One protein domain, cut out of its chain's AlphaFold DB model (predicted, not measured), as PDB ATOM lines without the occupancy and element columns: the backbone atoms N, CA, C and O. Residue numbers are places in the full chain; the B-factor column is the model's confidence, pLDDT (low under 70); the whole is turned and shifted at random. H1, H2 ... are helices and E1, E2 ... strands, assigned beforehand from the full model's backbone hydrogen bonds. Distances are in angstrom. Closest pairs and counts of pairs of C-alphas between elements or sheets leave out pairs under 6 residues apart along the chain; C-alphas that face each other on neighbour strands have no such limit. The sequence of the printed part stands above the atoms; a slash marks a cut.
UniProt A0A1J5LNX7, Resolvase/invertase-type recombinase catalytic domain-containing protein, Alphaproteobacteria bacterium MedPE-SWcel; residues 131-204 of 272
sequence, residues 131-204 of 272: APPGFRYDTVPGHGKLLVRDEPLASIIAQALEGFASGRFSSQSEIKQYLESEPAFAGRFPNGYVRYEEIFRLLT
ATOM      1  N   ALA A 131      -0.555  15.113   1.982       87.00
ATOM      2  CA  ALA A 131       0.825  15.585   1.912       87.00
ATOM      3  C   ALA A 131       0.964  16.655   0.804       87.00
ATOM      4  O   ALA A 131       0.435  16.441  -0.291       87.00
ATOM      5  N   PRO A 132       1.632  17.797   1.060       85.50
ATOM      6  CA  PRO A 132       1.944  18.768   0.014       85.50
ATOM      7  C   PRO A 132       2.893  18.177  -1.048       85.50
ATOM      8  O   PRO A 132       3.643  17.247  -0.737       85.50
ATOM      9  N   PRO A 133       2.921  18.716  -2.282       84.00
ATOM     10  CA  PRO A 133       3.908  18.326  -3.291       84.00
ATOM     11  C   PRO A 133       5.347  18.421  -2.757       84.00
ATOM     12  O   PRO A 133       5.691  19.384  -2.077       84.00
ATOM     13  N   GLY A 134       6.179  17.418  -3.054       85.69
ATOM     14  CA  GLY A 134       7.539  17.307  -2.504       85.69
ATOM     15  C   GLY A 134       7.620  16.681  -1.106       85.69
ATOM     16  O   GLY A 134       8.708  16.596  -0.543       85.69
ATOM     17  N   PHE A 135       6.506  16.219  -0.533       88.12
ATOM     18  CA  PHE A 135       6.493  15.551   0.767       88.12
ATOM     19  C   PHE A 135       5.706  14.241   0.736       88.12
ATOM     20  O   PHE A 135       4.718  14.092   0.017       88.12
ATOM     21  N   ARG A 136       6.104  13.310   1.603       90.88
ATOM     22  CA  ARG A 136       5.406  12.042   1.854       90.88
ATOM     23  C   ARG A 136       5.265  11.793   3.352       90.88
ATOM     24  O   ARG A 136       5.948  12.416   4.161       90.88
ATOM     25  N   TYR A 137       4.384  10.875   3.735       90.75
ATOM     26  CA  TYR A 137       4.330  10.392   5.116       90.75
ATOM     27  C   TYR A 137       5.263   9.196   5.308       90.75
ATOM     28  O   TYR A 137       5.203   8.246   4.528       90.75
ATOM     29  N   ASP A 138       6.046   9.211   6.383       92.56
ATOM     30  CA  ASP A 138       6.870   8.082   6.829       92.56
ATOM     31  C   ASP A 138       6.603   7.754   8.306       92.56
ATOM     32  O   ASP A 138       6.087   8.592   9.049       92.56
ATOM     33  N   THR A 139       6.903   6.529   8.740       92.44
ATOM     34  CA  THR A 139       6.614   6.057  10.104       92.44
ATOM     35  C   THR A 139       7.846   6.196  10.990       92.44
ATOM     36  O   THR A 139       8.752   5.370  10.952       92.44
ATOM     37  N   VAL A 140       7.857   7.236  11.821       87.56
ATOM     38  CA  VAL A 140       8.969   7.561  12.720       87.56
ATOM     39  C   VAL A 140       8.672   7.028  14.132       87.56
ATOM     40  O   VAL A 140       7.563   7.250  14.639       87.56
ATOM     41  N   PRO A 141       9.621   6.342  14.802       88.06
ATOM     42  CA  PRO A 141       9.471   5.902  16.191       88.06
ATOM     43  C   PRO A 141       9.047   7.038  17.133       88.06
ATOM     44  O   PRO A 141       9.439   8.186  16.951       88.06
ATOM     45  N   GLY A 142       8.193   6.739  18.117       88.69
ATOM     46  CA  GLY A 142       7.621   7.724  19.054       88.69
ATOM     47  C   GLY A 142       6.560   8.669  18.459       88.69
ATOM     48  O   GLY A 142       5.597   9.011  19.140       88.69
ATOM     49  N   HIS A 143       6.679   9.040  17.181       82.19
ATOM     50  CA  HIS A 143       5.856  10.069  16.528       82.19
ATOM     51  C   HIS A 143       4.755   9.512  15.602       82.19
ATOM     52  O   HIS A 143       3.769  10.202  15.296       82.19
ATOM     53  N   GLY A 144       4.894   8.264  15.147       88.00
ATOM     54  CA  GLY A 144       4.010   7.650  14.157       88.00
ATOM     55  C   GLY A 144       4.225   8.253  12.766       88.00
ATOM     56  O   GLY A 144       5.353   8.549  12.384       88.00
ATOM     57  N   LYS A 145       3.149   8.450  11.990       87.25
ATOM     58  CA  LYS A 145       3.261   9.034  10.643       87.25
ATOM     59  C   LYS A 145       3.638  10.518  10.695       87.25
ATOM     60  O   LYS A 145       2.780  11.337  11.038       87.25
ATOM     61  N   LEU A 146       4.879  10.851  10.354       88.19
ATOM     62  CA  LEU A 146       5.385  12.218  10.187       88.19
ATOM     63  C   LEU A 146       5.494  12.577   8.704       88.19
ATOM     64  O   LEU A 146       5.642  11.700   7.856       88.19
ATOM     65  N   LEU A 147       5.404  13.872   8.403       88.19
ATOM     66  CA  LEU A 147       5.617  14.406   7.061       88.19
ATOM     67  C   LEU A 147       7.124  14.610   6.844       88.19
ATOM     68  O   LEU A 147       7.758  15.331   7.615       88.19
ATOM     69  N   VAL A 148       7.685  13.981   5.814       87.69
ATOM     70  CA  VAL A 148       9.112  14.048   5.454       87.69
ATOM     71  C   VAL A 148       9.278  14.524   4.011       87.69
ATOM     72  O   VAL A 148       8.364  14.368   3.196       87.69
ATOM     73  N   ARG A 149      10.441  15.106   3.694       88.69
ATOM     74  CA  ARG A 149      10.804  15.471   2.315       88.69
ATOM     75  C   ARG A 149      10.875  14.210   1.450       88.69
ATOM     76  O   ARG A 149      11.416  13.191   1.875       88.69
ATOM     77  N   ASP A 150      10.309  14.294   0.255       91.69
ATOM     78  CA  ASP A 150      10.343  13.236  -0.750       91.69
ATOM     79  C   ASP A 150      11.402  13.598  -1.797       91.69
ATOM     80  O   ASP A 150      11.178  14.474  -2.626       91.69
ATOM     81  N   GLU A 151      12.601  13.024  -1.708       90.81
ATOM     82  CA  GLU A 151      13.734  13.409  -2.563       90.81
ATOM     83  C   GLU A 151      13.841  12.524  -3.817       90.81
ATOM     84  O   GLU A 151      13.584  11.322  -3.729       90.81
ATOM     85  N   PRO A 152      14.238  13.073  -4.985       94.12
ATOM     86  CA  PRO A 152      14.715  14.445  -5.224       94.12
ATOM     87  C   PRO A 152      13.597  15.484  -5.448       94.12
ATOM     88  O   PRO A 152      13.883  16.660  -5.677       94.12
ATOM     89  N   LEU A 153      12.324  15.068  -5.412       91.00
ATOM     90  CA  LEU A 153      11.170  15.907  -5.755       91.00
ATOM     91  C   LEU A 153      11.098  17.186  -4.899       91.00
ATOM     92  O   LEU A 153      10.829  18.264  -5.427       91.00
ATOM     93  N   ALA A 154      11.389  17.084  -3.599       89.62
ATOM     94  CA  ALA A 154      11.448  18.204  -2.665       89.62
ATOM     95  C   ALA A 154      12.542  19.218  -3.028       89.62
ATOM     96  O   ALA A 154      12.303  20.421  -2.960       89.62
ATOM     97  N   SER A 155      13.730  18.755  -3.433       92.19
ATOM     98  CA  SER A 155      14.842  19.629  -3.835       92.19
ATOM     99  C   SER A 155      14.606  20.327  -5.176       92.19
ATOM    100  O   SER A 155      14.996  21.484  -5.331       92.19
ATOM    101  N   ILE A 156      13.928  19.673  -6.123       92.75
ATOM    102  CA  ILE A 156      13.498  20.294  -7.388       92.75
ATOM    103  C   ILE A 156      12.443  21.378  -7.114       92.75
ATOM    104  O   ILE A 156      12.566  22.517  -7.564       92.75
ATOM    105  N   ILE A 157      11.428  21.053  -6.307       90.69
ATOM    106  CA  ILE A 157      10.357  21.987  -5.929       90.69
ATOM    107  C   ILE A 157      10.905  23.180  -5.116       90.69
ATOM    108  O   ILE A 157      10.482  24.313  -5.348       90.69
ATOM    109  N   ALA A 158      11.904  22.963  -4.251       90.06
ATOM    110  CA  ALA A 158      12.614  24.036  -3.554       90.06
ATOM    111  C   ALA A 158      13.342  24.977  -4.523       90.06
ATOM    112  O   ALA A 158      13.098  26.179  -4.487       90.06
ATOM    113  N   GLN A 159      14.156  24.448  -5.445       91.38
ATOM    114  CA  GLN A 159      14.854  25.271  -6.441       91.38
ATOM    115  C   GLN A 159      13.889  26.070  -7.331       91.38
ATOM    116  O   GLN A 159      14.195  27.207  -7.695       91.38
ATOM    117  N   ALA A 160      12.708  25.521  -7.636       91.00
ATOM    118  CA  ALA A 160      11.659  26.229  -8.364       91.00
ATOM    119  C   ALA A 160      11.126  27.453  -7.591       91.00
ATOM    120  O   ALA A 160      11.048  28.546  -8.158       91.00
ATOM    121  N   LEU A 161      10.784  27.306  -6.303       89.69
ATOM    122  CA  LEU A 161      10.224  28.417  -5.519       89.69
ATOM    123  C   LEU A 161      11.283  29.401  -5.007       89.69
ATOM    124  O   LEU A 161      11.040  30.607  -5.027       89.69
ATOM    125  N   GLU A 162      12.465  28.927  -4.613       90.50
ATOM    126  CA  GLU A 162      13.610  29.783  -4.278       90.50
ATOM    127  C   GLU A 162      14.067  30.580  -5.508       90.50
ATOM    128  O   GLU A 162      14.348  31.777  -5.406       90.50
ATOM    129  N   GLY A 163      14.060  29.962  -6.696       88.94
ATOM    130  CA  GLY A 163      14.325  30.634  -7.967       88.94
ATOM    131  C   GLY A 163      13.294  31.716  -8.302       88.94
ATOM    132  O   GLY A 163      13.673  32.812  -8.708       88.94
ATOM    133  N   PHE A 164      12.002  31.466  -8.074       89.44
ATOM    134  CA  PHE A 164      10.961  32.480  -8.273       89.44
ATOM    135  C   PHE A 164      11.085  33.640  -7.273       89.44
ATOM    136  O   PHE A 164      11.108  34.805  -7.659       89.44
ATOM    137  N   ALA A 165      11.244  33.338  -5.983       87.69
ATOM    138  CA  ALA A 165      11.315  34.356  -4.935       87.69
ATOM    139  C   ALA A 165      12.613  35.188  -4.948       87.69
ATOM    140  O   ALA A 165      12.625  36.303  -4.432       87.69
ATOM    141  N   SER A 166      13.692  34.671  -5.545       88.62
ATOM    142  CA  SER A 166      14.931  35.422  -5.811       88.62
ATOM    143  C   SER A 166      14.920  36.185  -7.143       88.62
ATOM    144  O   SER A 166      15.880  36.893  -7.441       88.62
ATOM    145  N   GLY A 167      13.863  36.054  -7.955       88.50
ATOM    146  CA  GLY A 167      13.758  36.675  -9.280       88.50
ATOM    147  C   GLY A 167      14.543  35.966 -10.392       88.50
ATOM    148  O   GLY A 167      14.510  36.425 -11.532       88.50
ATOM    149  N   ARG A 168      15.207  34.832 -10.109       90.62
ATOM    150  CA  ARG A 168      15.831  33.964 -11.131       90.62
ATOM    151  C   ARG A 168      14.796  33.412 -12.117       90.62
ATOM    152  O   ARG A 168      15.133  33.213 -13.279       90.62
ATOM    153  N   PHE A 169      13.573  33.162 -11.652       90.56
ATOM    154  CA  PHE A 169      12.417  32.903 -12.505       90.56
ATOM    155  C   PHE A 169      11.452  34.086 -12.379       90.56
ATOM    156  O   PHE A 169      10.885  34.311 -11.313       90.56
ATOM    157  N   SER A 170      11.276  34.850 -13.453       88.12
ATOM    158  CA  SER A 170      10.413  36.037 -13.498       88.12
ATOM    159  C   SER A 170       8.953  35.711 -13.838       88.12
ATOM    160  O   SER A 170       8.062  36.524 -13.589       88.12
ATOM    161  N   SER A 171       8.675  34.521 -14.380       90.88
ATOM    162  CA  SER A 171       7.332  34.094 -14.787       90.88
ATOM    163  C   SER A 171       7.013  32.638 -14.434       90.88
ATOM    164  O   SER A 171       7.891  31.793 -14.255       90.88
ATOM    165  N   GLN A 172       5.715  32.311 -14.416       89.75
ATOM    166  CA  GLN A 172       5.242  30.925 -14.286       89.75
ATOM    167  C   GLN A 172       5.715  30.033 -15.450       89.75
ATOM    168  O   GLN A 172       5.851  28.825 -15.280       89.75
ATOM    169  N   SER A 173       5.984  30.618 -16.622       93.12
ATOM    170  CA  SER A 173       6.470  29.915 -17.813       93.12
ATOM    171  C   SER A 173       7.912  29.429 -17.652       93.12
ATOM    172  O   SER A 173       8.238  28.332 -18.097       93.12
ATOM    173  N   GLU A 174       8.766  30.196 -16.971       93.50
ATOM    174  CA  GLU A 174      10.139  29.777 -16.652       93.50
ATOM    175  C   GLU A 174      10.144  28.654 -15.606       93.50
ATOM    176  O   GLU A 174      10.855  27.664 -15.770       93.50
ATOM    177  N   ILE A 175       9.277  28.743 -14.586       92.81
ATOM    178  CA  ILE A 175       9.065  27.647 -13.625       92.81
ATOM    179  C   ILE A 175       8.581  26.383 -14.352       92.81
ATOM    180  O   ILE A 175       9.062  25.291 -14.057       92.81
ATOM    181  N   LYS A 176       7.664  26.519 -15.324       94.31
ATOM    182  CA  LYS A 176       7.187  25.404 -16.158       94.31
ATOM    183  C   LYS A 176       8.351  24.719 -16.869       94.31
ATOM    184  O   LYS A 176       8.525  23.517 -16.718       94.31
ATOM    185  N   GLN A 177       9.158  25.495 -17.592       94.25
ATOM    186  CA  GLN A 177      10.303  24.988 -18.352       94.25
ATOM    187  C   GLN A 177      11.342  24.317 -17.445       94.25
ATOM    188  O   GLN A 177      11.835  23.244 -17.787       94.25
ATOM    189  N   TYR A 178      11.622  24.889 -16.269       94.81
ATOM    190  CA  TYR A 178      12.505  24.265 -15.285       94.81
ATOM    191  C   TYR A 178      11.949  22.914 -14.793       94.81
ATOM    192  O   TYR A 178      12.635  21.898 -14.893       94.81
ATOM    193  N   LEU A 179      10.688  22.868 -14.350       93.50
ATOM    194  CA  LEU A 179      10.051  21.638 -13.857       93.50
ATOM    195  C   LEU A 179       9.859  20.559 -14.941       93.50
ATOM    196  O   LEU A 179       9.808  19.375 -14.612       93.50
ATOM    197  N   GLU A 180       9.770  20.943 -16.217       95.00
ATOM    198  CA  GLU A 180       9.752  20.021 -17.365       95.00
ATOM    199  C   GLU A 180      11.153  19.529 -17.754       95.00
ATOM    200  O   GLU A 180      11.286  18.412 -18.253       95.00
ATOM    201  N   SER A 181      12.201  20.316 -17.488       94.31
ATOM    202  CA  SER A 181      13.596  19.906 -17.709       94.31
ATOM    203  C   SER A 181      14.121  18.902 -16.673       94.31
ATOM    204  O   SER A 181      15.115  18.231 -16.932       94.31
ATOM    205  N   GLU A 182      13.443  18.775 -15.528       94.88
ATOM    206  CA  GLU A 182      13.809  17.919 -14.393       94.88
ATOM    207  C   GLU A 182      13.076  16.560 -14.460       94.88
ATOM    208  O   GLU A 182      11.902  16.473 -14.073       94.88
ATOM    209  N   PRO A 183      13.719  15.455 -14.903       92.25
ATOM    210  CA  PRO A 183      13.004  14.223 -15.258       92.25
ATOM    211  C   PRO A 183      12.257  13.574 -14.086       92.25
ATOM    212  O   PRO A 183      11.200  12.973 -14.278       92.25
ATOM    213  N   ALA A 184      12.772  13.726 -12.862       90.50
ATOM    214  CA  ALA A 184      12.152  13.198 -11.648       90.50
ATOM    215  C   ALA A 184      10.879  13.960 -11.221       90.50
ATOM    216  O   ALA A 184      10.055  13.408 -10.490       90.50
ATOM    217  N   PHE A 185      10.682  15.199 -11.691       91.25
ATOM    218  CA  PHE A 185       9.412  15.915 -11.550       91.25
ATOM    219  C   PHE A 185       8.512  15.666 -12.769       91.25
ATOM    220  O   PHE A 185       7.358  15.260 -12.605       91.25
ATOM    221  N   ALA A 186       9.048  15.851 -13.981       91.06
ATOM    222  CA  ALA A 186       8.315  15.721 -15.240       91.06
ATOM    223  C   ALA A 186       7.688  14.326 -15.426       91.06
ATOM    224  O   ALA A 186       6.535  14.220 -15.837       91.06
ATOM    225  N   GLY A 187       8.386  13.253 -15.027       88.88
ATOM    226  CA  GLY A 187       7.905  11.866 -15.116       88.88
ATOM    227  C   GLY A 187       6.630  11.552 -14.314       88.88
ATOM    228  O   GLY A 187       6.049  10.484 -14.489       88.88
ATOM    229  N   ARG A 188       6.153  12.479 -13.469       88.44
ATOM    230  CA  ARG A 188       4.839  12.400 -12.799       88.44
ATOM    231  C   ARG A 188       3.665  12.761 -13.725       88.44
ATOM    232  O   ARG A 188       2.514  12.580 -13.325       88.44
ATOM    233  N   PHE A 189       3.929  13.279 -14.927       90.31
ATOM    234  CA  PHE A 189       2.927  13.779 -15.870       90.31
ATOM    235  C   PHE A 189       2.998  13.050 -17.225       90.31
ATOM    236  O   PHE A 189       4.091  12.704 -17.681       90.31
ATOM    237  N   PRO A 190       1.859  12.840 -17.918       88.69
ATOM    238  CA  PRO A 190       1.856  12.292 -19.273       88.69
ATOM    239  C   PRO A 190       2.759  13.103 -20.209       88.69
ATOM    240  O   PRO A 190       2.666  14.330 -20.267       88.69
ATOM    241  N   ASN A 191       3.633  12.408 -20.938       87.38
ATOM    242  CA  ASN A 191       4.612  12.986 -21.869       87.38
ATOM    243  C   ASN A 191       5.544  14.051 -21.244       87.38
ATOM    244  O   ASN A 191       6.087  14.880 -21.966       87.38
ATOM    245  N   GLY A 192       5.705  14.063 -19.914       88.38
ATOM    246  CA  GLY A 192       6.490  15.072 -19.195       88.38
ATOM    247  C   GLY A 192       5.816  16.444 -19.045       88.38
ATOM    248  O   GLY A 192       6.401  17.328 -18.431       88.38
ATOM    249  N   TYR A 193       4.604  16.644 -19.581       92.31
ATOM    250  CA  TYR A 193       3.994  17.973 -19.690       92.31
ATOM    251  C   TYR A 193       3.425  18.476 -18.353       92.31
ATOM    252  O   TYR A 193       2.376  18.018 -17.879       92.31
ATOM    253  N   VAL A 194       4.078  19.478 -17.764       92.12
ATOM    254  CA  VAL A 194       3.659  20.100 -16.501       92.12
ATOM    255  C   VAL A 194       2.569  21.132 -16.779       92.12
ATOM    256  O   VAL A 194       2.764  22.126 -17.474       92.12
ATOM    257  N   ARG A 195       1.381  20.918 -16.212       92.00
ATOM    258  CA  ARG A 195       0.230  21.819 -16.387       92.00
ATOM    259  C   ARG A 195       0.419  23.089 -15.547       92.00
ATOM    260  O   ARG A 195       0.756  22.985 -14.372       92.00
ATOM    261  N   TYR A 196       0.087  24.266 -16.092       91.19
ATOM    262  CA  TYR A 196       0.119  25.543 -15.349       91.19
ATOM    263  C   TYR A 196      -0.698  25.516 -14.042       91.19
ATOM    264  O   TYR A 196      -0.341  26.191 -13.083       91.19
ATOM    265  N   GLU A 197      -1.745  24.687 -13.964       89.31
ATOM    266  CA  GLU A 197      -2.497  24.446 -12.726       89.31
ATOM    267  C   GLU A 197      -1.605  23.931 -11.577       89.31
ATOM    268  O   GLU A 197      -1.771  24.355 -10.438       89.31
ATOM    269  N   GLU A 198      -0.637  23.050 -11.854       88.38
ATOM    270  CA  GLU A 198       0.292  22.543 -10.833       88.38
ATOM    271  C   GLU A 198       1.230  23.659 -10.351       88.38
ATOM    272  O   GLU A 198       1.483  23.784  -9.160       88.38
ATOM    273  N   ILE A 199       1.673  24.535 -11.254       89.56
ATOM    274  CA  ILE A 199       2.529  25.687 -10.927       89.56
ATOM    275  C   ILE A 199       1.761  26.688 -10.060       89.56
ATOM    276  O   ILE A 199       2.275  27.154  -9.046       89.56
ATOM    277  N   PHE A 200       0.495  26.954 -10.393       87.25
ATOM    278  CA  PHE A 200      -0.394  27.754  -9.555       87.25
ATOM    279  C   PHE A 200      -0.601  27.125  -8.165       87.25
ATOM    280  O   PHE A 200      -0.584  27.844  -7.168       87.25
ATOM    281  N   ARG A 201      -0.732  25.793  -8.073       84.12
ATOM    282  CA  ARG A 201      -0.826  25.048  -6.801       84.12
ATOM    283  C   ARG A 201       0.483  25.029  -5.995       84.12
ATOM    284  O   ARG A 201       0.414  24.899  -4.779       84.12
ATOM    285  N   LEU A 202       1.647  25.148  -6.639       86.25
ATOM    286  CA  LEU A 202       2.952  25.275  -5.972       86.25
ATOM    287  C   LEU A 202       3.202  26.707  -5.466       86.25
ATOM    288  O   LEU A 202       3.752  26.885  -4.383       86.25
ATOM    289  N   LEU A 203       2.786  27.719  -6.234       84.88
ATOM    290  CA  LEU A 203       2.928  29.136  -5.880       84.88
ATOM    291  C   LEU A 203       1.877  29.621  -4.871       84.88
ATOM    292  O   LEU A 203       2.150  30.538  -4.098       84.88
ATOM    293  N   THR A 204       0.683  29.027  -4.869       77.88
ATOM    294  CA  THR A 204      -0.387  29.358  -3.918       77.88
ATOM    295  C   THR A 204      -0.178  28.579  -2.619       77.88
ATOM    296  O   THR A 204      -0.256  27.349  -2.646       77.88
TER     297      THR A 204
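What this domain is: This is residues 131 to 204 of the 272 residues of the protein "Resolvase/invertase-type recombinase catalytic domain-containing protein" of Alphaproteobacteria bacterium MedPE-SWcel (UniProt A0A1J5LNX7). A two-stranded hairpin, E1 and E2, makes an arm that reaches away from a small head of four helices. In the head, H2 folds back beside the longest helix, H1, as a helical hairpin; H4 packs crosswise on H2, and the very short H3 sits at the corner after H2, by the beginning of H1. The 74 printed residues include two named strands and four named helices, in the order E1, E2, H1, H2, H3, H4; the sheet, E1 - E2, is antiparallel, and the class is mixed, helices and strands. The whole is only just loose, close to compact, with a radius of gyration of the C-alphas of 13.6 A and spans of 43 by 29 by 18 A, the arm adding to the longest.

How they stand to each other: E1, residues 135 to 140, and E2, residues 144 to 149, form a hairpin, antiparallel with 142 degrees between their directions. N 138 and O 146 are 2.9 A apart and N 136 and O 148 are 3.0 A apart, both within hydrogen-bond range. H1, residues 153 to 165, comes nearest to E1 at the C-alphas of Phe 135 and Ala 154, 6.6 A apart. H2, residues 172 to 181, touches H1 at a shallow tilt of 29 degrees, opposite ways, a helical hairpin; the closest C-alphas are those of Ala 160 and Ile 175, 6.0 A. H4, residues 196 to 203, touches H2 and is about perpendicular to it at 79 degrees; the closest C-alphas are those of Gln 172 and Ile 199, 6.8 A. H4 and H1 are close but not clearly touching, with the C-alphas of Leu 161 and Leu 203 7.3 A apart. H3, residues 183 to 186, only just touches H1, with 3 pairs of C-alphas within 8 A, and H1 touches it with residues 153 to 156 alone; the closest C-alphas are those of Leu 153 and Phe 185, 6.1 A. H3 and H2 touch only at the corner, and only just, with 3 pairs; the closest C-alphas are those of Glu 180 and Ala 186, 5.0 A. E1 and E2 are apart from H2, H3 and H4, and H3 is apart from H4. In H1, H2 and H4 every O i to N i+4 pair is within hydrogen-bond range; H3 is too short for such a pair.

Where its parts are: E1 begins at C-alpha 135 (6.493, 15.551, 0.767) and is 14.6 A long; E2 is 15.7 A long. H1 is 18.5 A long, H2 14.2 A, H3 4.9 A and H4 10.5 A, ending at C-alpha 203 (2.928, 29.136, -5.880).

The domain as a whole: The two C-alphas farthest apart, those of Gly 142 and Ser 170, are 43.2 A apart. The printed part has no cut and no long link. The mean pLDDT of the printed part is 89.8, and no printed residue is under 70.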